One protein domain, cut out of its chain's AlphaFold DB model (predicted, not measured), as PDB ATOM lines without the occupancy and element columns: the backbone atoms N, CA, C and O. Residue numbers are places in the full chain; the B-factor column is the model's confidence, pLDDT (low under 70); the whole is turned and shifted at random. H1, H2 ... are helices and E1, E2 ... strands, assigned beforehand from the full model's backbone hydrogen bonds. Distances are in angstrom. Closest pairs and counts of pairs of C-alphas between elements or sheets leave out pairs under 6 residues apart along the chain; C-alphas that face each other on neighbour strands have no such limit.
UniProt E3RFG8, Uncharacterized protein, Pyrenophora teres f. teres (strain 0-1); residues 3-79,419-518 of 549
ATOM      1  N   SER A   3     184.064 132.515 189.262       93.06
ATOM      2  CA  SER A   3     184.081 132.303 190.717       93.06
ATOM      3  C   SER A   3     182.860 132.975 191.342       93.06
ATOM      4  O   SER A   3     182.840 134.183 191.611       93.06
ATOM      5  N   SER A   4     181.805 132.182 191.514       91.00
ATOM      6  CA  SER A   4     180.474 132.644 191.897       91.00
ATOM      7  C   SER A   4     180.277 132.642 193.424       91.00
ATOM      8  O   SER A   4     181.219 132.551 194.215       91.00
ATOM      9  N   TYR A   5     179.023 132.772 193.871       93.69
ATOM     10  CA  TYR A   5     178.691 132.788 195.297       93.69
ATOM     11  C   TYR A   5     178.892 131.425 195.978       93.69
ATOM     12  O   TYR A   5     179.397 131.376 197.094       93.69
ATOM     13  N   THR A   6     178.549 130.321 195.307       93.69
ATOM     14  CA  THR A   6     178.547 128.969 195.894       93.69
ATOM     15  C   THR A   6     179.704 128.082 195.443       93.69
ATOM     16  O   THR A   6     180.102 127.183 196.180       93.69
ATOM     17  N   SER A   7     180.215 128.281 194.232       95.06
ATOM     18  CA  SER A   7     181.270 127.460 193.640       95.06
ATOM     19  C   SER A   7     182.023 128.229 192.561       95.06
ATOM     20  O   SER A   7     181.574 129.276 192.091       95.06
ATOM     21  N   THR A   8     183.168 127.684 192.156       96.75
ATOM     22  CA  THR A   8     184.016 128.234 191.101       96.75
ATOM     23  C   THR A   8     184.092 127.258 189.934       96.75
ATOM     24  O   THR A   8     184.474 126.105 190.115       96.75
ATOM     25  N   HIS A   9     183.729 127.701 188.736       96.06
ATOM     26  CA  HIS A   9     183.694 126.893 187.521       96.06
ATOM     27  C   HIS A   9     184.814 127.285 186.555       96.06
ATOM     28  O   HIS A   9     185.025 128.462 186.237       96.06
ATOM     29  N   VAL A  10     185.494 126.277 186.018       95.81
ATOM     30  CA  VAL A  10     186.461 126.425 184.929       95.81
ATOM     31  C   VAL A  10     185.880 125.738 183.701       95.81
ATOM     32  O   VAL A  10     185.838 124.512 183.621       95.81
ATOM     33  N   ILE A  11     185.385 126.554 182.769       94.69
ATOM     34  CA  ILE A  11     184.684 126.115 181.559       94.69
ATOM     35  C   ILE A  11     185.551 126.485 180.348       94.69
ATOM     36  O   ILE A  11     185.693 127.680 180.069       94.69
ATOM     37  N   PRO A  12     186.132 125.511 179.627       94.06
ATOM     38  CA  PRO A  12     186.773 125.778 178.346       94.06
ATOM     39  C   PRO A  12     185.712 126.040 177.271       94.06
ATOM     40  O   PRO A  12     184.764 125.268 177.112       94.06
ATOM     41  N   VAL A  13     185.869 127.133 176.525       92.69
ATOM     42  CA  VAL A  13     184.958 127.538 175.445       92.69
ATOM     43  C   VAL A  13     185.745 127.594 174.145       92.69
ATOM     44  O   VAL A  13     186.749 128.292 174.056       92.69
ATOM     45  N   VAL A  14     185.280 126.868 173.131       90.50
ATOM     46  CA  VAL A  14     185.929 126.767 171.820       90.50
ATOM     47  C   VAL A  14     184.886 127.063 170.748       90.50
ATOM     48  O   VAL A  14     183.800 126.494 170.777       90.50
ATOM     49  N   ASN A  15     185.189 127.962 169.806       88.81
ATOM     50  CA  ASN A  15     184.261 128.372 168.738       88.81
ATOM     51  C   ASN A  15     182.874 128.799 169.263       88.81
ATOM     52  O   ASN A  15     181.845 128.392 168.734       88.81
ATOM     53  N   SER A  16     182.856 129.591 170.344       87.69
ATOM     54  CA  SER A  16     181.633 130.038 171.037       87.69
ATOM     55  C   SER A  16     180.771 128.924 171.651       87.69
ATOM     56  O   SER A  16     179.663 129.209 172.097       87.69
ATOM     57  N   LYS A  17     181.289 127.691 171.745       89.44
ATOM     58  CA  LYS A  17     180.631 126.558 172.399       89.44
ATOM     59  C   LYS A  17     181.411 126.111 173.651       89.44
ATOM     60  O   LYS A  17     182.602 125.807 173.548       89.44
ATOM     61  N   PRO A  18     180.790 126.078 174.843       91.88
ATOM     62  CA  PRO A  18     181.379 125.524 176.051       91.88
ATOM     63  C   PRO A  18     181.509 124.002 175.936       91.88
ATOM     64  O   PRO A  18     180.574 123.297 175.558       91.88
ATOM     65  N   LEU A  19     182.674 123.475 176.305       91.38
ATOM     66  CA  LEU A  19     182.917 122.038 176.382       91.38
ATOM     67  C   LEU A  19     182.556 121.548 177.791       91.38
ATOM     68  O   LEU A  19     183.414 121.383 178.662       91.38
ATOM     69  N   LEU A  20     181.259 121.337 178.025       90.38
ATOM     70  CA  LEU A  20     180.729 120.970 179.346       90.38
ATOM     71  C   LEU A  20     181.285 119.644 179.879       90.38
ATOM     72  O   LEU A  20     181.509 119.520 181.078       90.38
ATOM     73  N   SER A  21     181.594 118.685 179.002       88.56
ATOM     74  CA  SER A  21     182.220 117.410 179.385       88.56
ATOM     75  C   SER A  21     183.620 117.573 179.984       88.56
ATOM     76  O   SER A  21     184.050 116.718 180.751       88.56
ATOM     77  N   GLN A  22     184.317 118.665 179.656       90.25
ATOM     78  CA  GLN A  22     185.663 118.963 180.151       90.25
ATOM     79  C   GLN A  22     185.671 120.012 181.268       90.25
ATOM     80  O   GLN A  22     186.736 120.365 181.772       90.25
ATOM     81  N   THR A  23     184.498 120.501 181.673       92.62
ATOM     82  CA  THR A  23     184.353 121.509 182.725       92.62
ATOM     83  C   THR A  23     184.627 120.911 184.100       92.62
ATOM     84  O   THR A  23     184.216 119.792 184.404       92.62
ATOM     85  N   THR A  24     185.273 121.689 184.966       95.62
ATOM     86  CA  THR A  24     185.513 121.309 186.362       95.62
ATOM     87  C   THR A  24     184.976 122.382 187.300       95.62
ATOM     88  O   THR A  24     185.053 123.577 187.003       95.62
ATOM     89  N   ARG A  25     184.438 121.950 188.447       95.00
ATOM     90  CA  ARG A  25     183.995 122.829 189.533       95.00
ATOM     91  C   ARG A  25     184.864 122.639 190.776       95.00
ATOM     92  O   ARG A  25     185.075 121.513 191.217       95.00
ATOM     93  N   LEU A  26     185.289 123.748 191.361       96.50
ATOM     94  CA  LEU A  26     185.800 123.839 192.721       96.50
ATOM     95  C   LEU A  26     184.627 124.207 193.639       96.50
ATOM     96  O   LEU A  26     183.907 125.178 193.387       96.50
ATOM     97  N   ASN A  27     184.428 123.452 194.716       96.19
ATOM     98  CA  ASN A  27     183.350 123.648 195.693       96.19
ATOM     99  C   ASN A  27     183.676 124.764 196.694       96.19
ATOM    100  O   ASN A  27     183.484 124.621 197.901       96.19
ATOM    101  N   TRP A  28     184.166 125.883 196.172       96.38
ATOM    102  CA  TRP A  28     184.489 127.076 196.928       96.38
ATOM    103  C   TRP A  28     184.000 128.315 196.188       96.38
ATOM    104  O   TRP A  28     184.219 128.465 194.982       96.38
ATOM    105  N   GLY A  29     183.334 129.198 196.919       94.31
ATOM    106  CA  GLY A  29     182.832 130.475 196.440       94.31
ATOM    107  C   GLY A  29     182.835 131.514 197.556       94.31
ATOM    108  O   GLY A  29     183.415 131.319 198.633       94.31
ATOM    109  N   ARG A  30     182.171 132.643 197.303       92.50
ATOM    110  CA  ARG A  30     182.095 133.747 198.271       92.50
ATOM    111  C   ARG A  30     181.399 133.356 199.579       92.50
ATOM    112  O   ARG A  30     181.869 133.756 200.640       92.50
ATOM    113  N   PHE A  31     180.346 132.540 199.526       95.12
ATOM    114  CA  PHE A  31     179.643 132.065 200.721       95.12
ATOM    115  C   PHE A  31     180.570 131.262 201.638       95.12
ATOM    116  O   PHE A  31     180.661 131.533 202.834       95.12
ATOM    117  N   GLN A  32     181.312 130.301 201.080       96.31
ATOM    118  CA  GLN A  32     182.262 129.490 201.843       96.31
ATOM    119  C   GLN A  32     183.397 130.344 202.407       96.31
ATOM    120  O   GLN A  32     183.796 130.126 203.547       96.31
ATOM    121  N   SER A  33     183.855 131.351 201.658       96.12
ATOM    122  CA  SER A  33     184.863 132.312 202.123       96.12
ATOM    123  C   SER A  33     184.377 133.092 203.353       96.12
ATOM    124  O   SER A  33     185.082 133.157 204.357       96.12
ATOM    125  N   ALA A  34     183.142 133.604 203.326       97.06
ATOM    126  CA  ALA A  34     182.538 134.301 204.464       97.06
ATOM    127  C   ALA A  34     182.318 133.375 205.670       97.06
ATOM    128  O   ALA A  34     182.642 133.734 206.802       97.06
ATOM    129  N   GLN A  35     181.842 132.148 205.440       97.19
ATOM    130  CA  GLN A  35     181.693 131.145 206.500       97.19
ATOM    131  C   GLN A  35     183.041 130.733 207.104       97.19
ATOM    132  O   GLN A  35     183.133 130.482 208.307       97.19
ATOM    133  N   TYR A  36     184.094 130.659 206.290       97.56
ATOM    134  CA  TYR A  36     185.446 130.372 206.752       97.56
ATOM    135  C   TYR A  36     185.996 131.519 207.598       97.56
ATOM    136  O   TYR A  36     186.435 131.264 208.718       97.56
ATOM    137  N   LEU A  37     185.861 132.772 207.144       97.62
ATOM    138  CA  LEU A  37     186.213 133.950 207.941       97.62
ATOM    139  C   LEU A  37     185.475 133.946 209.285       97.62
ATOM    140  O   LEU A  37     186.095 134.086 210.332       97.62
ATOM    141  N   LEU A  38     184.163 133.705 209.281       96.50
ATOM    142  CA  LEU A  38     183.361 133.664 210.502       96.50
ATOM    143  C   LEU A  38     183.846 132.590 211.489       96.50
ATOM    144  O   LEU A  38     183.866 132.825 212.698       96.50
ATOM    145  N   LYS A  39     184.256 131.414 210.994       96.31
ATOM    146  CA  LYS A  39     184.866 130.366 211.827       96.31
ATOM    147  C   LYS A  39     186.208 130.817 212.404       96.31
ATOM    148  O   LYS A  39     186.424 130.620 213.596       96.31
ATOM    149  N   LEU A  40     187.071 131.439 211.597       96.94
ATOM    150  CA  LEU A  40     188.359 131.968 212.057       96.94
ATOM    151  C   LEU A  40     188.170 133.036 213.140       96.94
ATOM    152  O   LEU A  40     188.791 132.942 214.194       96.94
ATOM    153  N   LEU A  41     187.247 133.980 212.945       96.44
ATOM    154  CA  LEU A  41     186.969 135.036 213.922       96.44
ATOM    155  C   LEU A  41     186.410 134.492 215.237       96.44
ATOM    156  O   LEU A  41     186.798 134.961 216.301       96.44
ATOM    157  N   ARG A  42     185.557 133.462 215.192       94.50
ATOM    158  CA  ARG A  42     185.061 132.790 216.408       94.50
ATOM    159  C   ARG A  42     186.159 132.059 217.176       94.50
ATOM    160  O   ARG A  42     186.075 131.966 218.396       94.50
ATOM    161  N   LEU A  43     187.156 131.519 216.475       95.06
ATOM    162  CA  LEU A  43     188.315 130.880 217.103       95.06
ATOM    163  C   LEU A  43     189.295 131.914 217.667       95.06
ATOM    164  O   LEU A  43     189.854 131.692 218.736       95.06
ATOM    165  N   LYS A  44     189.474 133.039 216.968       95.31
ATOM    166  CA  LYS A  44     190.340 134.146 217.380       95.31
ATOM    167  C   LYS A  44     189.781 134.904 218.586       95.31
ATOM    168  O   LYS A  44     190.525 135.197 219.512       95.31
ATOM    169  N   TYR A  45     188.469 135.146 218.611       94.25
ATOM    170  CA  TYR A  45     187.784 135.889 219.672       94.25
ATOM    171  C   TYR A  45     186.643 135.068 220.303       94.25
ATOM    172  O   TYR A  45     185.463 135.356 220.081       94.25
ATOM    173  N   PRO A  46     186.954 134.043 221.118       90.25
ATOM    174  CA  PRO A  46     185.938 133.187 221.736       90.25
ATOM    175  C   PRO A  46     185.062 133.922 222.763       90.25
ATOM    176  O   PRO A  46     183.941 133.497 223.035       90.25
ATOM    177  N   THR A  47     185.565 135.016 223.338       88.00
ATOM    178  CA  THR A  47     184.895 135.831 224.365       88.00
ATOM    179  C   THR A  47     184.314 137.135 223.818       88.00
ATOM    180  O   THR A  47     183.924 137.997 224.603       88.00
ATOM    181  N   PHE A  48     184.258 137.304 222.492       91.94
ATOM    182  CA  PHE A  48     183.727 138.520 221.879       91.94
ATOM    183  C   PHE A  48     182.256 138.739 222.287       91.94
ATOM    184  O   PHE A  48     181.444 137.823 222.128       91.94
ATOM    185  N   PRO A  49     181.879 139.924 222.805       87.56
ATOM    186  CA  PRO A  49     180.524 140.166 223.312       87.56
ATOM    187  C   PRO A  49     179.468 140.253 222.200       87.56
ATOM    188  O   PRO A  49     178.290 139.979 222.437       87.56
ATOM    189  N   GLY A  50     179.868 140.648 220.988       86.75
ATOM    190  CA  GLY A  50     178.975 140.791 219.843       86.75
ATOM    191  C   GLY A  50     178.740 139.484 219.079       86.75
ATOM    192  O   GLY A  50     179.487 138.515 219.183       86.75
ATOM    193  N   LYS A  51     177.705 139.466 218.232       88.38
ATOM    194  CA  LYS A  51     177.498 138.395 217.248       88.38
ATOM    195  C   LYS A  51     177.790 138.924 215.850       88.38
ATOM    196  O   LYS A  51     177.121 139.840 215.388       88.38
ATOM    197  N   ILE A  52     178.736 138.288 215.166       92.38
ATOM    198  CA  ILE A  52     179.017 138.546 213.752       92.38
ATOM    199  C   ILE A  52     177.985 137.779 212.916       92.38
ATOM    200  O   ILE A  52     177.852 136.555 213.047       92.38
ATOM    201  N   SER A  53     177.215 138.505 212.108       93.56
ATOM    202  CA  SER A  53     176.249 137.932 211.162       93.56
ATOM    203  C   SER A  53     176.925 137.471 209.868       93.56
ATOM    204  O   SER A  53     178.008 137.942 209.527       93.56
ATOM    205  N   ASP A  54     176.270 136.574 209.127       93.88
ATOM    206  CA  ASP A  54     176.803 136.068 207.855       93.88
ATOM    207  C   ASP A  54     176.984 137.197 206.826       93.88
ATOM    208  O   ASP A  54     178.020 137.266 206.172       93.88
ATOM    209  N   ASN A  55     176.043 138.146 206.761       95.06
ATOM    210  CA  ASN A  55     176.138 139.307 205.870       95.06
ATOM    211  C   ASN A  55     177.323 140.213 206.232       95.06
ATOM    212  O   ASN A  55     178.060 140.636 205.350       95.06
ATOM    213  N   GLN A  56     177.548 140.465 207.528       95.00
ATOM    214  CA  GLN A  56     178.725 141.219 207.969       95.00
ATOM    215  C   GLN A  56     180.009 140.489 207.580       95.00
ATOM    216  O   GLN A  56     180.931 141.119 207.085       95.00
ATOM    217  N   ALA A  57     180.075 139.166 207.750       96.06
ATOM    218  CA  ALA A  57     181.239 138.395 207.319       96.06
ATOM    219  C   ALA A  57     181.459 138.480 205.796       96.06
ATOM    220  O   ALA A  57     182.599 138.590 205.353       96.06
ATOM    221  N   GLU A  58     180.393 138.476 204.990       95.44
ATOM    222  CA  GLU A  58     180.488 138.693 203.541       95.44
ATOM    223  C   GLU A  58     181.014 140.085 203.182       95.44
ATOM    224  O   GLU A  58     181.857 140.204 202.289       95.44
ATOM    225  N   ASP A  59     180.546 141.122 203.878       95.50
ATOM    226  CA  ASP A  59     181.014 142.495 203.696       95.50
ATOM    227  C   ASP A  59     182.498 142.622 204.080       95.50
ATOM    228  O   ASP A  59     183.285 143.154 203.297       95.50
ATOM    229  N   LEU A  60     182.917 142.022 205.203       96.50
ATOM    230  CA  LEU A  60     184.321 141.984 205.630       96.50
ATOM    231  C   LEU A  60     185.217 141.290 204.597       96.50
ATOM    232  O   LEU A  60     186.300 141.784 204.285       96.50
ATOM    233  N   VAL A  61     184.769 140.160 204.034       96.56
ATOM    234  CA  VAL A  61     185.503 139.498 202.948       96.56
ATOM    235  C   VAL A  61     185.604 140.421 201.738       96.56
ATOM    236  O   VAL A  61     186.682 140.572 201.175       96.56
ATOM    237  N   ARG A  62     184.501 141.058 201.334       93.94
ATOM    238  CA  ARG A  62     184.465 141.917 200.145       93.94
ATOM    239  C   ARG A  62     185.365 143.148 200.268       93.94
ATOM    240  O   ARG A  62     185.948 143.544 199.266       93.94
ATOM    241  N   GLU A  63     185.432 143.758 201.446       94.88
ATOM    242  CA  GLU A  63     186.042 145.079 201.640       94.88
ATOM    243  C   GLU A  63     187.458 145.028 202.217       94.88
ATOM    244  O   GLU A  63     188.211 145.989 202.063       94.88
ATOM    245  N   HIS A  64     187.844 143.931 202.877       96.19
ATOM    246  CA  HIS A  64     189.130 143.858 203.577       96.19
ATOM    247  C   HIS A  64     190.045 142.723 203.116       96.19
ATOM    248  O   HIS A  64     191.228 142.751 203.457       96.19
ATOM    249  N   CYS A  65     189.555 141.747 202.347       97.00
ATOM    250  CA  CYS A  65     190.392 140.657 201.843       97.00
ATOM    251  C   CYS A  65     190.943 140.945 200.440       97.00
ATOM    252  O   CYS A  65     190.284 141.574 199.612       97.00
ATOM    253  N   TYR A  66     192.137 140.428 200.160       96.88
ATOM    254  CA  TYR A  66     192.817 140.558 198.872       96.88
ATOM    255  C   TYR A  66     193.712 139.344 198.606       96.88
ATOM    256  O   TYR A  66     194.076 138.616 199.528       96.88
ATOM    257  N   VAL A  67     194.061 139.104 197.342       97.25
ATOM    258  CA  VAL A  67     194.935 137.989 196.964       97.25
ATOM    259  C   VAL A  67     196.389 138.447 196.996       97.25
ATOM    260  O   VAL A  67     196.784 139.341 196.245       97.25
ATOM    261  N   SER A  68     197.188 137.803 197.845       97.06
ATOM    262  CA  SER A  68     198.641 137.982 197.872       97.06
ATOM    263  C   SER A  68     199.283 137.455 196.579       97.06
ATOM    264  O   SER A  68     198.813 136.476 195.994       97.06
ATOM    265  N   GLN A  69     200.351 138.113 196.117       96.38
ATOM    266  CA  GLN A  69     201.119 137.659 194.950       96.38
ATOM    267  C   GLN A  69     202.096 136.530 195.301       96.38
ATOM    268  O   GLN A  69     202.315 135.649 194.475       96.38
ATOM    269  N   ASP A  70     202.632 136.539 196.524       96.06
ATOM    270  CA  ASP A  70     203.487 135.495 197.090       96.06
ATOM    271  C   ASP A  70     203.022 135.203 198.521       96.06
ATOM    272  O   ASP A  70     203.409 135.864 199.488       96.06
ATOM    273  N   TYR A  71     202.130 134.219 198.634       96.06
ATOM    274  CA  TYR A  71     201.431 133.928 199.879       96.06
ATOM    275  C   TYR A  71     202.362 133.455 201.000       96.06
ATOM    276  O   TYR A  71     202.153 133.830 202.152       96.06
ATOM    277  N   GLU A  72     203.378 132.644 200.695       95.19
ATOM    278  CA  GLU A  72     204.271 132.089 201.722       95.19
ATOM    279  C   GLU A  72     205.140 133.183 202.344       95.19
ATOM    280  O   GLU A  72     205.218 133.295 203.574       95.19
ATOM    281  N   THR A  73     205.730 134.031 201.498       95.81
ATOM    282  CA  THR A  73     206.549 135.161 201.943       95.81
ATOM    283  C   THR A  73     205.703 136.170 202.718       95.81
ATOM    284  O   THR A  73     206.049 136.506 203.855       95.81
ATOM    285  N   ASP A  74     204.556 136.589 202.171       95.00
ATOM    286  CA  ASP A  74     203.678 137.565 202.826       95.00
ATOM    287  C   ASP A  74     203.159 137.053 204.173       95.00
ATOM    288  O   ASP A  74     203.114 137.812 205.140       95.00
ATOM    289  N   LEU A  75     202.796 135.768 204.269       95.50
ATOM    290  CA  LEU A  75     202.304 135.164 205.507       95.50
ATOM    291  C   LEU A  75     203.378 135.142 206.600       95.50
ATOM    292  O   LEU A  75     203.063 135.417 207.759       95.50
ATOM    293  N   SER A  76     204.626 134.823 206.242       95.25
ATOM    294  CA  SER A  76     205.730 134.727 207.205       95.25
ATOM    295  C   SER A  76     206.056 136.063 207.879       95.25
ATOM    296  O   SER A  76     206.388 136.083 209.062       95.25
ATOM    297  N   HIS A  77     205.871 137.167 207.152       94.12
ATOM    298  CA  HIS A  77     206.162 138.524 207.608       94.12
ATOM    299  C   HIS A  77     204.914 139.320 208.004       94.12
ATOM    300  O   HIS A  77     205.027 140.471 208.428       94.12
ATOM    301  N   TYR A  78     203.705 138.757 207.863       95.12
ATOM    302  CA  TYR A  78     202.450 139.515 207.965       95.12
ATOM    303  C   TYR A  78     202.265 140.212 209.319       95.12
ATOM    304  O   TYR A  78     201.730 141.317 209.381       95.12
ATOM    305  N   LEU A  79     202.708 139.557 210.396       95.12
ATOM    306  CA  LEU A  79     202.587 140.037 211.776       95.12
ATOM    307  C   LEU A  79     203.845 140.757 212.282       95.12
ATOM    308  O   LEU A  79     203.942 141.041 213.475       95.12
ATOM    309  N   VAL A 419     195.983 138.342 209.212       97.19
ATOM    310  CA  VAL A 419     196.286 137.161 208.391       97.19
ATOM    311  C   VAL A 419     195.056 136.678 207.621       97.19
ATOM    312  O   VAL A 419     195.167 136.163 206.509       97.19
ATOM    313  N   GLU A 420     193.856 136.870 208.176       97.50
ATOM    314  CA  GLU A 420     192.600 136.477 207.540       97.50
ATOM    315  C   GLU A 420     192.390 137.162 206.182       97.50
ATOM    316  O   GLU A 420     191.787 136.560 205.291       97.50
ATOM    317  N   ARG A 421     192.933 138.376 206.001       97.25
ATOM    318  CA  ARG A 421     192.775 139.189 204.788       97.25
ATOM    319  C   ARG A 421     193.365 138.521 203.546       97.25
ATOM    320  O   ARG A 421     192.763 138.615 202.480       97.25
ATOM    321  N   ILE A 422     194.495 137.827 203.694       97.38
ATOM    322  CA  ILE A 422     195.141 137.069 202.610       97.38
ATOM    323  C   ILE A 422     194.802 135.577 202.661       97.38
ATOM    324  O   ILE A 422     194.681 134.929 201.627       97.38
ATOM    325  N   ARG A 423     194.562 135.022 203.855       97.69
ATOM    326  CA  ARG A 423     194.313 133.586 204.044       97.69
ATOM    327  C   ARG A 423     192.957 133.125 203.519       97.69
ATOM    328  O   ARG A 423     192.852 132.024 202.988       97.69
ATOM    329  N   VAL A 424     191.905 133.925 203.694       97.50
ATOM    330  CA  VAL A 424     190.551 133.581 203.224       97.50
ATOM    331  C   VAL A 424     190.478 133.473 201.692       97.50
ATOM    332  O   VAL A 424     189.966 132.460 201.207       97.50
ATOM    333  N   PRO A 425     190.969 134.453 200.907       96.50
ATOM    334  CA  PRO A 425     190.943 134.358 199.448       96.50
ATOM    335  C   PRO A 425     191.950 133.343 198.876       96.50
ATOM    336  O   PRO A 425     191.696 132.811 197.794       96.50
ATOM    337  N   GLU A 426     193.026 133.000 199.600       97.19
ATOM    338  CA  GLU A 426     194.014 131.999 199.155       97.19
ATOM    339  C   GLU A 426     193.408 130.597 198.974       97.19
ATOM    340  O   GLU A 426     193.886 129.825 198.150       97.19
ATOM    341  N   VAL A 427     192.301 130.267 199.653       97.12
ATOM    342  CA  VAL A 427     191.653 128.938 199.565       97.12
ATOM    343  C   VAL A 427     191.256 128.561 198.127       97.12
ATOM    344  O   VAL A 427     191.178 127.385 197.787       97.12
ATOM    345  N   VAL A 428     191.032 129.539 197.245       96.06
ATOM    346  CA  VAL A 428     190.750 129.277 195.822       96.06
ATOM    347  C   VAL A 428     191.982 128.708 195.092       96.06
ATOM    348  O   VAL A 428     191.841 127.882 194.186       96.06
ATOM    349  N   PHE A 429     193.182 129.130 195.491       96.69
ATOM    350  CA  PHE A 429     194.464 128.657 194.962       96.69
ATOM    351  C   PHE A 429     194.961 127.417 195.715       96.69
ATOM    352  O   PHE A 429     195.431 126.476 195.080       96.69
ATOM    353  N   GLN A 430     194.778 127.379 197.039       96.69
ATOM    354  CA  GLN A 430     195.174 126.278 197.921       96.69
ATOM    355  C   GLN A 430     193.994 125.806 198.800       96.69
ATOM    356  O   GLN A 430     193.889 126.174 199.977       96.69
ATOM    357  N   PRO A 431     193.090 124.954 198.273       96.75
ATOM    358  CA  PRO A 431     191.887 124.522 198.998       96.75
ATOM    359  C   PRO A 431     192.157 123.753 200.299       96.75
ATOM    360  O   PRO A 431     191.331 123.742 201.221       96.75
ATOM    361  N   THR A 432     193.344 123.162 200.413       96.12
ATOM    362  CA  THR A 432     193.820 122.430 201.591       96.12
ATOM    363  C   THR A 432     193.881 123.297 202.854       96.12
ATOM    364  O   THR A 432     193.674 122.770 203.946       96.12
ATOM    365  N   ILE A 433     194.044 124.624 202.734       95.06
ATOM    366  CA  ILE A 433     194.019 125.580 203.863       95.06
ATOM    367  C   ILE A 433     192.702 125.497 204.654       95.06
ATOM    368  O   ILE A 433     192.686 125.658 205.880       95.06
ATOM    369  N   ALA A 434     191.592 125.237 203.959       94.81
ATOM    370  CA  ALA A 434     190.269 125.067 204.553       94.81
ATOM    371  C   ALA A 434     189.884 123.589 204.764       94.81
ATOM    372  O   ALA A 434     188.753 123.304 205.165       94.81
ATOM    373  N   GLY A 435     190.803 122.654 204.499       94.56
ATOM    374  CA  GLY A 435     190.560 121.213 204.571       94.56
ATOM    375  C   GLY A 435     189.696 120.670 203.429       94.56
ATOM    376  O   GLY A 435     189.057 119.633 203.600       94.56
ATOM    377  N   LEU A 436     189.628 121.367 202.288       95.06
ATOM    378  CA  LEU A 436     188.913 120.886 201.109       95.06
ATOM    379  C   LEU A 436     189.832 119.979 200.280       95.06
ATOM    380  O   LEU A 436     190.858 120.431 199.778       95.06
ATOM    381  N   ASP A 437     189.437 118.716 200.113       96.25
ATOM    382  CA  ASP A 437     190.149 117.719 199.299       96.25
ATOM    383  C   ASP A 437     189.822 117.893 197.803       96.25
ATOM    384  O   ASP A 437     189.123 117.092 197.179       96.25
ATOM    385  N   GLN A 438     190.215 119.043 197.249       95.44
ATOM    386  CA  GLN A 438     190.093 119.381 195.832       95.44
ATOM    387  C   GLN A 438     191.330 120.155 195.369       95.44
ATOM    388  O   GLN A 438     191.950 120.878 196.146       95.44
ATOM    389  N   ALA A 439     191.641 120.038 194.082       95.81
ATOM    390  CA  ALA A 439     192.679 120.820 193.422       95.81
ATOM    391  C   ALA A 439     192.339 122.321 193.402       95.81
ATOM    392  O   ALA A 439     191.170 122.711 193.289       95.81
ATOM    393  N   GLY A 440     193.366 123.169 193.470       96.25
ATOM    394  CA  GLY A 440     193.228 124.618 193.305       96.25
ATOM    395  C   GLY A 440     192.867 125.017 191.874       96.25
ATOM    396  O   GLY A 440     193.006 124.232 190.933       96.25
ATOM    397  N   ILE A 441     192.431 126.266 191.666       95.81
ATOM    398  CA  ILE A 441     192.007 126.720 190.325       95.81
ATOM    399  C   ILE A 441     193.114 126.640 189.265       95.81
ATOM    400  O   ILE A 441     192.812 126.405 188.096       95.81
ATOM    401  N   VAL A 442     194.376 126.809 189.667       95.19
ATOM    402  CA  VAL A 442     195.544 126.765 188.773       95.19
ATOM    403  C   VAL A 442     195.780 125.339 188.286       95.19
ATOM    404  O   VAL A 442     195.909 125.110 187.087       95.19
ATOM    405  N   GLU A 443     195.758 124.370 189.202       95.12
ATOM    406  CA  GLU A 443     195.894 122.949 188.884       95.12
ATOM    407  C   GLU A 443     194.718 122.460 188.032       95.12
ATOM    408  O   GLU A 443     194.929 121.799 187.018       95.12
ATOM    409  N   ILE A 444     193.485 122.860 188.372       95.25
ATOM    410  CA  ILE A 444     192.295 122.551 187.569       95.25
ATOM    411  C   ILE A 444     192.454 123.081 186.139       95.25
ATOM    412  O   ILE A 444     192.177 122.364 185.176       95.25
ATOM    413  N   ALA A 445     192.878 124.337 185.991       93.38
ATOM    414  CA  ALA A 445     193.077 124.948 184.685       93.38
ATOM    415  C   ALA A 445     194.192 124.250 183.898       93.38
ATOM    416  O   ALA A 445     193.996 123.932 182.726       93.38
ATOM    417  N   SER A 446     195.323 123.961 184.548       92.00
ATOM    418  CA  SER A 446     196.439 123.232 183.948       92.00
ATOM    419  C   SER A 446     196.001 121.846 183.478       92.00
ATOM    420  O   SER A 446     196.148 121.550 182.300       92.00
ATOM    421  N   ASN A 447     195.342 121.050 184.329       93.31
ATOM    422  CA  ASN A 447     194.837 119.714 183.993       93.31
ATOM    423  C   ASN A 447     193.882 119.727 182.785       93.31
ATOM    424  O   ASN A 447     193.991 118.894 181.882       93.31
ATOM    425  N   ILE A 448     192.964 120.699 182.724       91.88
ATOM    426  CA  ILE A 448     192.068 120.856 181.569       91.88
ATOM    427  C   ILE A 448     192.876 121.094 180.287       91.88
ATOM    428  O   ILE A 448     192.557 120.531 179.242       91.88
ATOM    429  N   LEU A 449     193.922 121.912 180.352       87.94
ATOM    430  CA  LEU A 449     194.715 122.294 179.187       87.94
ATOM    431  C   LEU A 449     195.723 121.224 178.758       87.94
ATOM    432  O   LEU A 449     195.919 121.034 177.560       87.94
ATOM    433  N   THR A 450     196.390 120.566 179.703       86.69
ATOM    434  CA  THR A 450     197.503 119.642 179.443       86.69
ATOM    435  C   THR A 450     197.046 118.210 179.228       86.69
ATOM    436  O   THR A 450     197.670 117.516 178.431       86.69
ATOM    437  N   GLU A 451     195.968 117.776 179.884       88.56
ATOM    438  CA  GLU A 451     195.468 116.402 179.783       88.56
ATOM    439  C   GLU A 451     194.198 116.332 178.939       88.56
ATOM    440  O   GLU A 451     194.138 115.606 177.949       88.56
ATOM    441  N   ARG A 452     193.170 117.113 179.288       90.19
ATOM    442  CA  ARG A 452     191.834 116.953 178.681       90.19
ATOM    443  C   ARG A 452     191.724 117.528 177.275       90.19
ATOM    444  O   ARG A 452     190.990 117.000 176.443       90.19
ATOM    445  N   LEU A 453     192.426 118.627 177.021       88.88
ATOM    446  CA  LEU A 453     192.492 119.291 175.719       88.88
ATOM    447  C   LEU A 453     193.818 119.023 174.996       88.88
ATOM    448  O   LEU A 453     194.108 119.714 174.023       88.88
ATOM    449  N   ALA A 454     194.596 118.024 175.430       84.88
ATOM    450  CA  ALA A 454     195.910 117.704 174.869       84.88
ATOM    451  C   ALA A 454     195.878 117.519 173.343       84.88
ATOM    452  O   ALA A 454     196.691 118.107 172.633       84.88
ATOM    453  N   ASP A 455     194.887 116.768 172.856       84.38
ATOM    454  CA  ASP A 455     194.710 116.443 171.435       84.38
ATOM    455  C   ASP A 455     193.879 117.491 170.673       84.38
ATOM    456  O   ASP A 455     193.609 117.343 169.478       84.38
ATOM    457  N   SER A 456     193.416 118.547 171.350       86.50
ATOM    458  CA  SER A 456     192.596 119.572 170.714       86.50
ATOM    459  C   SER A 456     193.475 120.531 169.907       86.50
ATOM    460  O   SER A 456     194.363 121.165 170.481       86.50
ATOM    461  N   PRO A 457     193.191 120.760 168.610       85.25
ATOM    462  CA  PRO A 457     193.940 121.734 167.811       85.25
ATOM    463  C   PRO A 457     193.777 123.170 168.333       85.25
ATOM    464  O   PRO A 457     194.608 124.024 168.050       85.25
ATOM    465  N   ASN A 458     192.729 123.425 169.121       85.06
ATOM    466  CA  ASN A 458     192.394 124.747 169.645       85.06
ATOM    467  C   ASN A 458     192.889 124.947 171.087       85.06
ATOM    468  O   ASN A 458     192.509 125.926 171.728       85.06
ATOM    469  N   ARG A 459     193.709 124.032 171.629       84.94
ATOM    470  CA  ARG A 459     194.254 124.125 172.995       84.94
ATOM    471  C   ARG A 459     194.926 125.475 173.248       84.94
ATOM    472  O   ARG A 459     194.617 126.143 174.233       84.94
ATOM    473  N   ASP A 460     195.812 125.880 172.343       84.25
ATOM    474  CA  ASP A 460     196.571 127.126 172.476       84.25
ATOM    475  C   ASP A 460     195.685 128.365 172.300       84.25
ATOM    476  O   ASP A 460     195.983 129.424 172.850       84.25
ATOM    477  N   ASP A 461     194.567 128.247 171.579       86.50
ATOM    478  CA  ASP A 461     193.617 129.347 171.410       86.50
ATOM    479  C   ASP A 461     192.845 129.646 172.698       86.50
ATOM    480  O   ASP A 461     192.555 130.808 172.973       86.50
ATOM    481  N   VAL A 462     192.572 128.633 173.529       87.31
ATOM    482  CA  VAL A 462     191.902 128.816 174.831       87.31
ATOM    483  C   VAL A 462     192.760 129.654 175.790       87.31
ATOM    484  O   VAL A 462     192.226 130.413 176.596       87.31
ATOM    485  N   LEU A 463     194.090 129.571 175.684       85.06
ATOM    486  CA  LEU A 463     195.027 130.333 176.521       85.06
ATOM    487  C   LEU A 463     195.148 131.810 176.139       85.06
ATOM    488  O   LEU A 463     195.501 132.641 176.982       85.06
ATOM    489  N   LYS A 464     194.815 132.144 174.888       88.88
ATOM    490  CA  LYS A 464     194.820 133.525 174.395       88.88
ATOM    491  C   LYS A 464     193.721 134.379 175.017       88.88
ATOM    492  O   LYS A 464     193.789 135.593 174.887       88.88
ATOM    493  N   ASP A 465     192.708 133.785 175.649       92.56
ATOM    494  CA  ASP A 465     191.645 134.545 176.305       92.56
ATOM    495  C   ASP A 465     191.071 133.832 177.538       92.56
ATOM    496  O   ASP A 465     190.042 133.150 177.491       92.56
ATOM    497  N   ILE A 466     191.713 134.042 178.686       94.19
ATOM    498  CA  ILE A 466     191.209 133.602 179.985       94.19
ATOM    499  C   ILE A 466     190.339 134.712 180.573       94.19
ATOM    500  O   ILE A 466     190.816 135.655 181.206       94.19
ATOM    501  N   PHE A 467     189.031 134.572 180.381       94.94
ATOM    502  CA  PHE A 467     188.041 135.512 180.894       94.94
ATOM    503  C   PHE A 467     187.637 135.204 182.342       94.94
ATOM    504  O   PHE A 467     187.192 134.091 182.636       94.94
ATOM    505  N   LEU A 468     187.737 136.191 183.236       95.69
ATOM    506  CA  LEU A 468     187.308 136.098 184.634       95.69
ATOM    507  C   LEU A 468     185.947 136.760 184.847       95.69
ATOM    508  O   LEU A 468     185.752 137.929 184.509       95.69
ATOM    509  N   THR A 469     185.020 136.023 185.451       94.56
ATOM    510  CA  THR A 469     183.693 136.507 185.849       94.56
ATOM    511  C   THR A 469     183.314 135.971 187.230       94.56
ATOM    512  O   THR A 469     184.000 135.108 187.781       94.56
ATOM    513  N   GLY A 470     182.234 136.498 187.806       90.44
ATOM    514  CA  GLY A 470     181.748 136.101 189.122       90.44
ATOM    515  C   GLY A 470     182.325 136.961 190.242       90.44
ATOM    516  O   GLY A 470     183.455 137.454 190.178       90.44
ATOM    517  N   GLY A 471     181.520 137.173 191.284       87.25
ATOM    518  CA  GLY A 471     181.817 138.156 192.322       87.25
ATOM    519  C   GLY A 471     183.117 137.888 193.080       87.25
ATOM    520  O   GLY A 471     183.784 138.835 193.486       87.25
ATOM    521  N   ASN A 472     183.515 136.627 193.240       89.06
ATOM    522  CA  ASN A 472     184.692 136.251 194.021       89.06
ATOM    523  C   ASN A 472     186.024 136.516 193.279       89.06
ATOM    524  O   ASN A 472     187.076 136.528 193.899       89.06
ATOM    525  N   THR A 473     185.983 136.829 191.977       92.94
ATOM    526  CA  THR A 473     187.159 137.290 191.198       92.94
ATOM    527  C   THR A 473     187.472 138.784 191.375       92.94
ATOM    528  O   THR A 473     188.415 139.310 190.781       92.94
ATOM    529  N   MET A 474     186.665 139.498 192.170       92.62
ATOM    530  CA  MET A 474     186.821 140.940 192.394       92.62
ATOM    531  C   MET A 474     187.889 141.296 193.435       92.62
ATOM    532  O   MET A 474     188.124 142.482 193.638       92.62
ATOM    533  N   PHE A 475     188.531 140.315 194.075       94.88
ATOM    534  CA  PHE A 475     189.653 140.597 194.966       94.88
ATOM    535  C   PHE A 475     190.775 141.323 194.221       94.88
ATOM    536  O   PHE A 475     191.070 141.035 193.054       94.88
ATOM    537  N   GLU A 476     191.407 142.264 194.912       95.31
ATOM    538  CA  GLU A 476     192.627 142.897 194.430       95.31
ATOM    539  C   GLU A 476     193.729 141.843 194.255       95.31
ATOM    540  O   GLU A 476     193.809 140.884 195.024       95.31
ATOM    541  N   GLY A 477     194.524 141.972 193.189       94.44
ATOM    542  CA  GLY A 477     195.615 141.045 192.876       94.44
ATOM    543  C   GLY A 477     195.201 139.690 192.283       94.44
ATOM    544  O   GLY A 477     196.076 138.936 191.863       94.44
ATOM    545  N   PHE A 478     193.901 139.367 192.184       95.81
ATOM    546  CA  PHE A 478     193.444 138.051 191.703       95.81
ATOM    547  C   PHE A 478     193.883 137.753 190.257       95.81
ATOM    548  O   PHE A 478     194.322 136.644 189.956       95.81
ATOM    549  N   GLU A 479     193.755 138.733 189.353       94.81
ATOM    550  CA  GLU A 479     194.124 138.582 187.936       94.81
ATOM    551  C   GLU A 479     195.627 138.336 187.766       94.81
ATOM    552  O   GLU A 479     196.025 137.423 187.038       94.81
ATOM    553  N   ASP A 480     196.446 139.125 188.460       95.38
ATOM    554  CA  ASP A 480     197.903 139.053 188.369       95.38
ATOM    555  C   ASP A 480     198.441 137.768 188.999       95.38
ATOM    556  O   ASP A 480     199.238 137.078 188.357       95.38
ATOM    557  N   ARG A 481     197.906 137.362 190.163       96.12
ATOM    558  CA  ARG A 481     198.268 136.092 190.808       96.12
ATOM    559  C   ARG A 481     197.944 134.914 189.902       96.12
ATOM    560  O   ARG A 481     198.801 134.072 189.651       96.12
ATOM    561  N   LEU A 482     196.729 134.870 189.349       95.50
ATOM    562  CA  LEU A 482     196.326 133.792 188.445       95.50
ATOM    563  C   LEU A 482     197.205 133.739 187.189       95.50
ATOM    564  O   LEU A 482     197.583 132.653 186.753       95.50
ATOM    565  N   ARG A 483     197.543 134.894 186.603       94.62
ATOM    566  CA  ARG A 483     198.434 134.968 185.438       94.62
ATOM    567  C   ARG A 483     199.831 134.439 185.768       94.62
ATOM    568  O   ARG A 483     200.374 133.673 184.973       94.62
ATOM    569  N   ALA A 484     200.402 134.844 186.901       94.44
ATOM    570  CA  ALA A 484     201.733 134.430 187.338       94.44
ATOM    571  C   ALA A 484     201.804 132.917 187.603       94.44
ATOM    572  O   ALA A 484     202.680 132.238 187.071       94.44
ATOM    573  N   GLU A 485     200.828 132.378 188.332       94.62
ATOM    574  CA  GLU A 485     200.742 130.951 188.658       94.62
ATOM    575  C   GLU A 485     200.532 130.082 187.409       94.62
ATOM    576  O   GLU A 485     201.231 129.090 187.201       94.62
ATOM    577  N   LEU A 486     199.623 130.479 186.508       93.19
ATOM    578  CA  LEU A 486     199.431 129.771 185.238       93.19
ATOM    579  C   LEU A 486     200.698 129.795 184.379       93.19
ATOM    580  O   LEU A 486     201.021 128.806 183.728       93.19
ATOM    581  N   ARG A 487     201.437 130.908 184.384       92.62
ATOM    582  CA  ARG A 487     202.706 131.024 183.663       92.62
ATOM    583  C   ARG A 487     203.790 130.111 184.232       92.62
ATOM    584  O   ARG A 487     204.616 129.649 183.452       92.62
ATOM    585  N   ALA A 488     203.783 129.845 185.536       92.44
ATOM    586  CA  ALA A 488     204.744 128.952 186.179       92.44
ATOM    587  C   ALA A 488     204.523 127.472 185.816       92.44
ATOM    588  O   ALA A 488     205.486 126.710 185.751       92.44
ATOM    589  N   VAL A 489     203.274 127.067 185.551       91.44
ATOM    590  CA  VAL A 489     202.925 125.663 185.250       91.44
ATOM    591  C   VAL A 489     202.795 125.345 183.756       91.44
ATOM    592  O   VAL A 489     202.770 124.171 183.385       91.44
ATOM    593  N   LEU A 490     202.696 126.357 182.889       87.88
ATOM    594  CA  LEU A 490     202.522 126.188 181.441       87.88
ATOM    595  C   LEU A 490     203.830 126.417 180.654       87.88
ATOM    596  O   LEU A 490     204.688 127.183 181.096       87.88
ATOM    597  N   PRO A 491     203.986 125.806 179.460       86.88
ATOM    598  CA  PRO A 491     205.135 126.031 178.578       86.88
ATOM    599  C   PRO A 491     205.417 127.511 178.263       86.88
ATOM    600  O   PRO A 491     204.503 128.321 178.080       86.88
ATOM    601  N   ALA A 492     206.701 127.867 178.147       85.88
ATOM    602  CA  ALA A 492     207.155 129.253 178.003       85.88
ATOM    603  C   ALA A 492     206.736 129.907 176.671       85.88
ATOM    604  O   ALA A 492     206.573 131.128 176.593       85.88
ATOM    605  N   GLU A 493     206.525 129.108 175.631       85.44
ATOM    606  CA  GLU A 493     206.149 129.549 174.288       85.44
ATOM    607  C   GLU A 493     204.675 129.970 174.197       85.44
ATOM    608  O   GLU A 493     204.292 130.683 173.269       85.44
ATOM    609  N   GLN A 494     203.839 129.555 175.156       83.94
ATOM    610  CA  GLN A 494     202.413 129.859 175.146       83.94
ATOM    611  C   GLN A 494     202.142 131.297 175.603       83.94
ATOM    612  O   GLN A 494     202.669 131.784 176.608       83.94
ATOM    613  N   THR A 495     201.274 131.982 174.857       87.00
ATOM    614  CA  THR A 495     200.821 133.338 175.194       87.00
ATOM    615  C   THR A 495     199.612 133.244 176.113       87.00
ATOM    616  O   THR A 495     198.578 132.719 175.708       87.00
ATOM    617  N   ILE A 496     199.738 133.762 177.335       90.19
ATOM    618  CA  ILE A 496     198.666 133.758 178.333       90.19
ATOM    619  C   ILE A 496     198.119 135.174 178.456       90.19
ATOM    620  O   ILE A 496     198.846 136.093 178.840       90.19
ATOM    621  N   GLN A 497     196.830 135.346 178.178       92.00
ATOM    622  CA  GLN A 497     196.135 136.604 178.422       92.00
ATOM    623  C   GLN A 497     194.956 136.354 179.353       92.00
ATOM    624  O   GLN A 497     193.967 135.726 178.991       92.00
ATOM    625  N   VAL A 498     195.074 136.879 180.567       94.38
ATOM    626  CA  VAL A 498     193.974 136.926 181.532       94.38
ATOM    627  C   VAL A 498     193.325 138.295 181.421       94.38
ATOM    628  O   VAL A 498     194.042 139.295 181.399       94.38
ATOM    629  N   ARG A 499     191.996 138.331 181.328       93.94
ATOM    630  CA  ARG A 499     191.204 139.561 181.394       93.94
ATOM    631  C   ARG A 499     189.977 139.356 182.267       93.94
ATOM    632  O   ARG A 499     189.346 138.300 182.244       93.94
ATOM    633  N   ARG A 500     189.583 140.396 182.987       94.00
ATOM    634  CA  ARG A 500     188.372 140.392 183.811       94.00
ATOM    635  C   ARG A 500     187.181 141.033 183.095       94.00
ATOM    636  O   ARG A 500     187.343 141.893 182.229       94.00
ATOM    637  N   ALA A 501     185.973 140.594 183.445       94.06
ATOM    638  CA  ALA A 501     184.729 141.258 183.066       94.06
ATOM    639  C   ALA A 501     184.733 142.732 183.496       94.06
ATOM    640  O   ALA A 501     185.342 143.094 184.502       94.06
ATOM    641  N   LYS A 502     184.033 143.587 182.740       91.06
ATOM    642  CA  LYS A 502     183.921 145.008 183.099       91.06
ATOM    643  C   LYS A 502     183.095 145.167 184.372       91.06
ATOM    644  O   LYS A 502     183.377 146.039 185.186       91.06
ATOM    645  N   ASP A 503     182.080 144.326 184.522       92.38
ATOM    646  CA  ASP A 503     181.218 144.261 185.690       92.38
ATOM    647  C   ASP A 503     180.929 142.787 186.003       92.38
ATOM    648  O   ASP A 503     179.979 142.189 185.498       92.38
ATOM    649  N   CYS A 504     181.787 142.186 186.834       89.81
ATOM    650  CA  CYS A 504     181.754 140.759 187.176       89.81
ATOM    651  C   CYS A 504     180.438 140.286 187.811       89.81
ATOM    652  O   CYS A 504     180.211 139.078 187.876       89.81
ATOM    653  N   VAL A 505     179.603 141.207 188.303       89.19
ATOM    654  CA  VAL A 505     178.326 140.892 188.952       89.19
ATOM    655  C   VAL A 505     177.170 140.999 187.959       89.19
ATOM    656  O   VAL A 505     176.327 140.104 187.913       89.19
ATOM    657  N   LEU A 506     177.117 142.055 187.139       93.69
ATOM    658  CA  LEU A 506     175.974 142.295 186.248       93.69
ATOM    659  C   LEU A 506     176.179 141.812 184.807       93.69
ATOM    660  O   LEU A 506     175.193 141.698 184.077       93.69
ATOM    661  N   ASP A 507     177.406 141.518 184.365       94.19
ATOM    662  CA  ASP A 507     177.666 141.143 182.965       94.19
ATOM    663  C   ASP A 507     176.989 139.821 182.569       94.19
ATOM    664  O   ASP A 507     176.567 139.680 181.421       94.19
ATOM    665  N   ALA A 508     176.765 138.902 183.514       92.50
ATOM    666  CA  ALA A 508     175.961 137.701 183.274       92.50
ATOM    667  C   ALA A 508     174.515 138.052 182.868       92.50
ATOM    668  O   ALA A 508     173.997 137.554 181.866       92.50
ATOM    669  N   TRP A 509     173.878 138.973 183.603       95.25
ATOM    670  CA  TRP A 509     172.526 139.444 183.295       95.25
ATOM    671  C   TRP A 509     172.488 140.256 181.997       95.25
ATOM    672  O   TRP A 509     171.623 140.025 181.152       95.25
ATOM    673  N   LYS A 510     173.452 141.166 181.791       95.06
ATOM    674  CA  LYS A 510     173.547 141.973 180.559       95.06
ATOM    675  C   LYS A 510     173.739 141.088 179.325       95.06
ATOM    676  O   LYS A 510     173.094 141.325 178.305       95.06
ATOM    677  N   GLY A 511     174.577 140.054 179.426       93.56
ATOM    678  CA  GLY A 511     174.806 139.082 178.359       93.56
ATOM    679  C   GLY A 511     173.533 138.322 177.986       93.56
ATOM    680  O   GLY A 511     173.170 138.270 176.810       93.56
ATOM    681  N   ALA A 512     172.801 137.815 178.983       94.00
ATOM    682  CA  ALA A 512     171.521 137.141 178.765       94.00
ATOM    683  C   ALA A 512     170.452 138.082 178.180       94.00
ATOM    684  O   ALA A 512     169.751 137.705 177.241       94.00
ATOM    685  N   ALA A 513     170.358 139.324 178.668       95.50
ATOM    686  CA  ALA A 513     169.434 140.331 178.142       95.50
ATOM    687  C   ALA A 513     169.738 140.680 176.674       95.50
ATOM    688  O   ALA A 513     168.828 140.785 175.844       95.50
ATOM    689  N   GLN A 514     171.022 140.809 176.328       94.81
ATOM    690  CA  GLN A 514     171.457 141.055 174.956       94.81
ATOM    691  C   GLN A 514     171.176 139.853 174.048       94.81
ATOM    692  O   GLN A 514     170.737 140.047 172.914       94.81
ATOM    693  N   TRP A 515     171.411 138.627 174.524       93.31
ATOM    694  CA  TRP A 515     171.104 137.402 173.784       93.31
ATOM    695  C   TRP A 515     169.597 137.251 173.539       93.31
ATOM    696  O   TRP A 515     169.187 137.103 172.390       93.31
ATOM    697  N   ALA A 516     168.766 137.403 174.575       93.62
ATOM    698  CA  ALA A 516     167.309 137.267 174.482       93.62
ATOM    699  C   ALA A 516     166.654 138.299 173.545       93.62
ATOM    700  O   ALA A 516     165.578 138.057 172.999       93.62
ATOM    701  N   SER A 517     167.310 139.443 173.333       93.75
ATOM    702  CA  SER A 517     166.849 140.491 172.414       93.75
ATOM    703  C   SER A 517     167.118 140.171 170.933       93.75
ATOM    704  O   SER A 517     166.612 140.871 170.052       93.75
ATOM    705  N   ARG A 518     167.915 139.136 170.624       92.88
ATOM    706  CA  ARG A 518     168.219 138.722 169.245       92.88
ATOM    707  C   ARG A 518     167.028 137.998 168.621       92.88
ATOM    708  O   ARG A 518     166.273 137.300 169.295       92.88
TER     709      ARG A 518
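What this domain is: This is residues 3 to 79 and 419 to 518 of the 549 residues of an uncharacterized protein of Pyrenophora teres f. teres (strain 0-1) (UniProt E3RFG8). Two small clusters lie end to end: at one end H1, H2 and H4 pack together, with H3 beside H4, and at the other H6 packs on the hairpin E1 and E2 while H9 packs on the parallel pair E3 and E4, H6 and H9 meeting at 43 degrees. Residues 509 to 518, of which 509 to 516 belong to H10, stick out as an arm, and residues 43 to 50, of which 43 to 44 belong to H1, stick out elsewhere. The 177 printed residues include ten named helices and four named strands, in the order E1 E2 H1 H2 H3 H4 H5 H6 H7 E3 H8 H9 E4 H10. The class is mostly helix, and the whole is compact, with a radius of gyration of the C-alphas of 17.6 A and spans of 59 by 43 by 26 A.

Where its parts are: Find C-alpha 8 at (184.016, 128.234, 191.101), where E1, residues 8 to 10, begins; E2 is residues 24 to 26. The other strands are E3, residues 466 to 468, and E4, residues 498 to 500. From C-alpha 30 at (182.095, 133.747, 198.271), H1 runs 20.8 A to residue 44. Then look for H2, 54 to 64, 15.2 A; H3, 71 to 77; H4, 420 to 426; H5, 431 to 434; H6, 441 to 452, 15.2 A; H7, 459 to 463; H8, 471 to 474; H9, 478 to 489, 16.9 A; and H10, 507 to 516, 13.9 A, ending at (167.309, 137.267, 174.482).

How they stand to each other: Begin at the antiparallel hairpin E1 and E2, where N 8 and O 26 are 2.9 A apart, within hydrogen-bond range. The closest C-alphas of E1 and H6 are Val 10 and Ala 445, 6.8 A. With residues 442 to 446 alone, H6 touches H9 at a steep tilt of 43 degrees, the same way; the closest C-alphas, Val 442 and Leu 486, are 6.1 A apart. C-alphas Arg 483 of H9 and Val 498 of E4 are their closest, 6.2 A. E3 and E4 are parallel, with N 468 and O 499 at 2.8 A; E3, H8, H9 and E4 form a strand-helix-strand unit, two parallel neighbour strands with helices between, its crossover right-handed. H1 touches H2, about perpendicular at 86 degrees, closest at C-alphas Ala 34 and Glu 58, 4.9 A. H4, the hub, touches H1, closest at C-alphas Ser 33 and Val 424, 5.9 A, and only just touches H2 and H3, with 3 pairs of C-alphas within 8 A each. Close but not clearly touching are, among them, H4 and H5, H6 and H7, H1 and H8. Every O i to N i+4 pair is within hydrogen-bond range in H1, H2, H3, H6, H9 and H10; H4 has 2 of 3, H7 0 of 1 but 2 of 2 O i to N i+3 pairs, and H5 and H8 are too short.

The domain as a whole: The farthest C-alphas, Pro 49 and Pro 457, are 60.0 A apart. Residues 80 to 418 are not printed; C-alphas 79 and 419 are 7.7 A apart across the cut. Of the links printed whole, E1 to E2 is long. Mean pLDDT of the printed part is 93.3, and no printed residue is under 70.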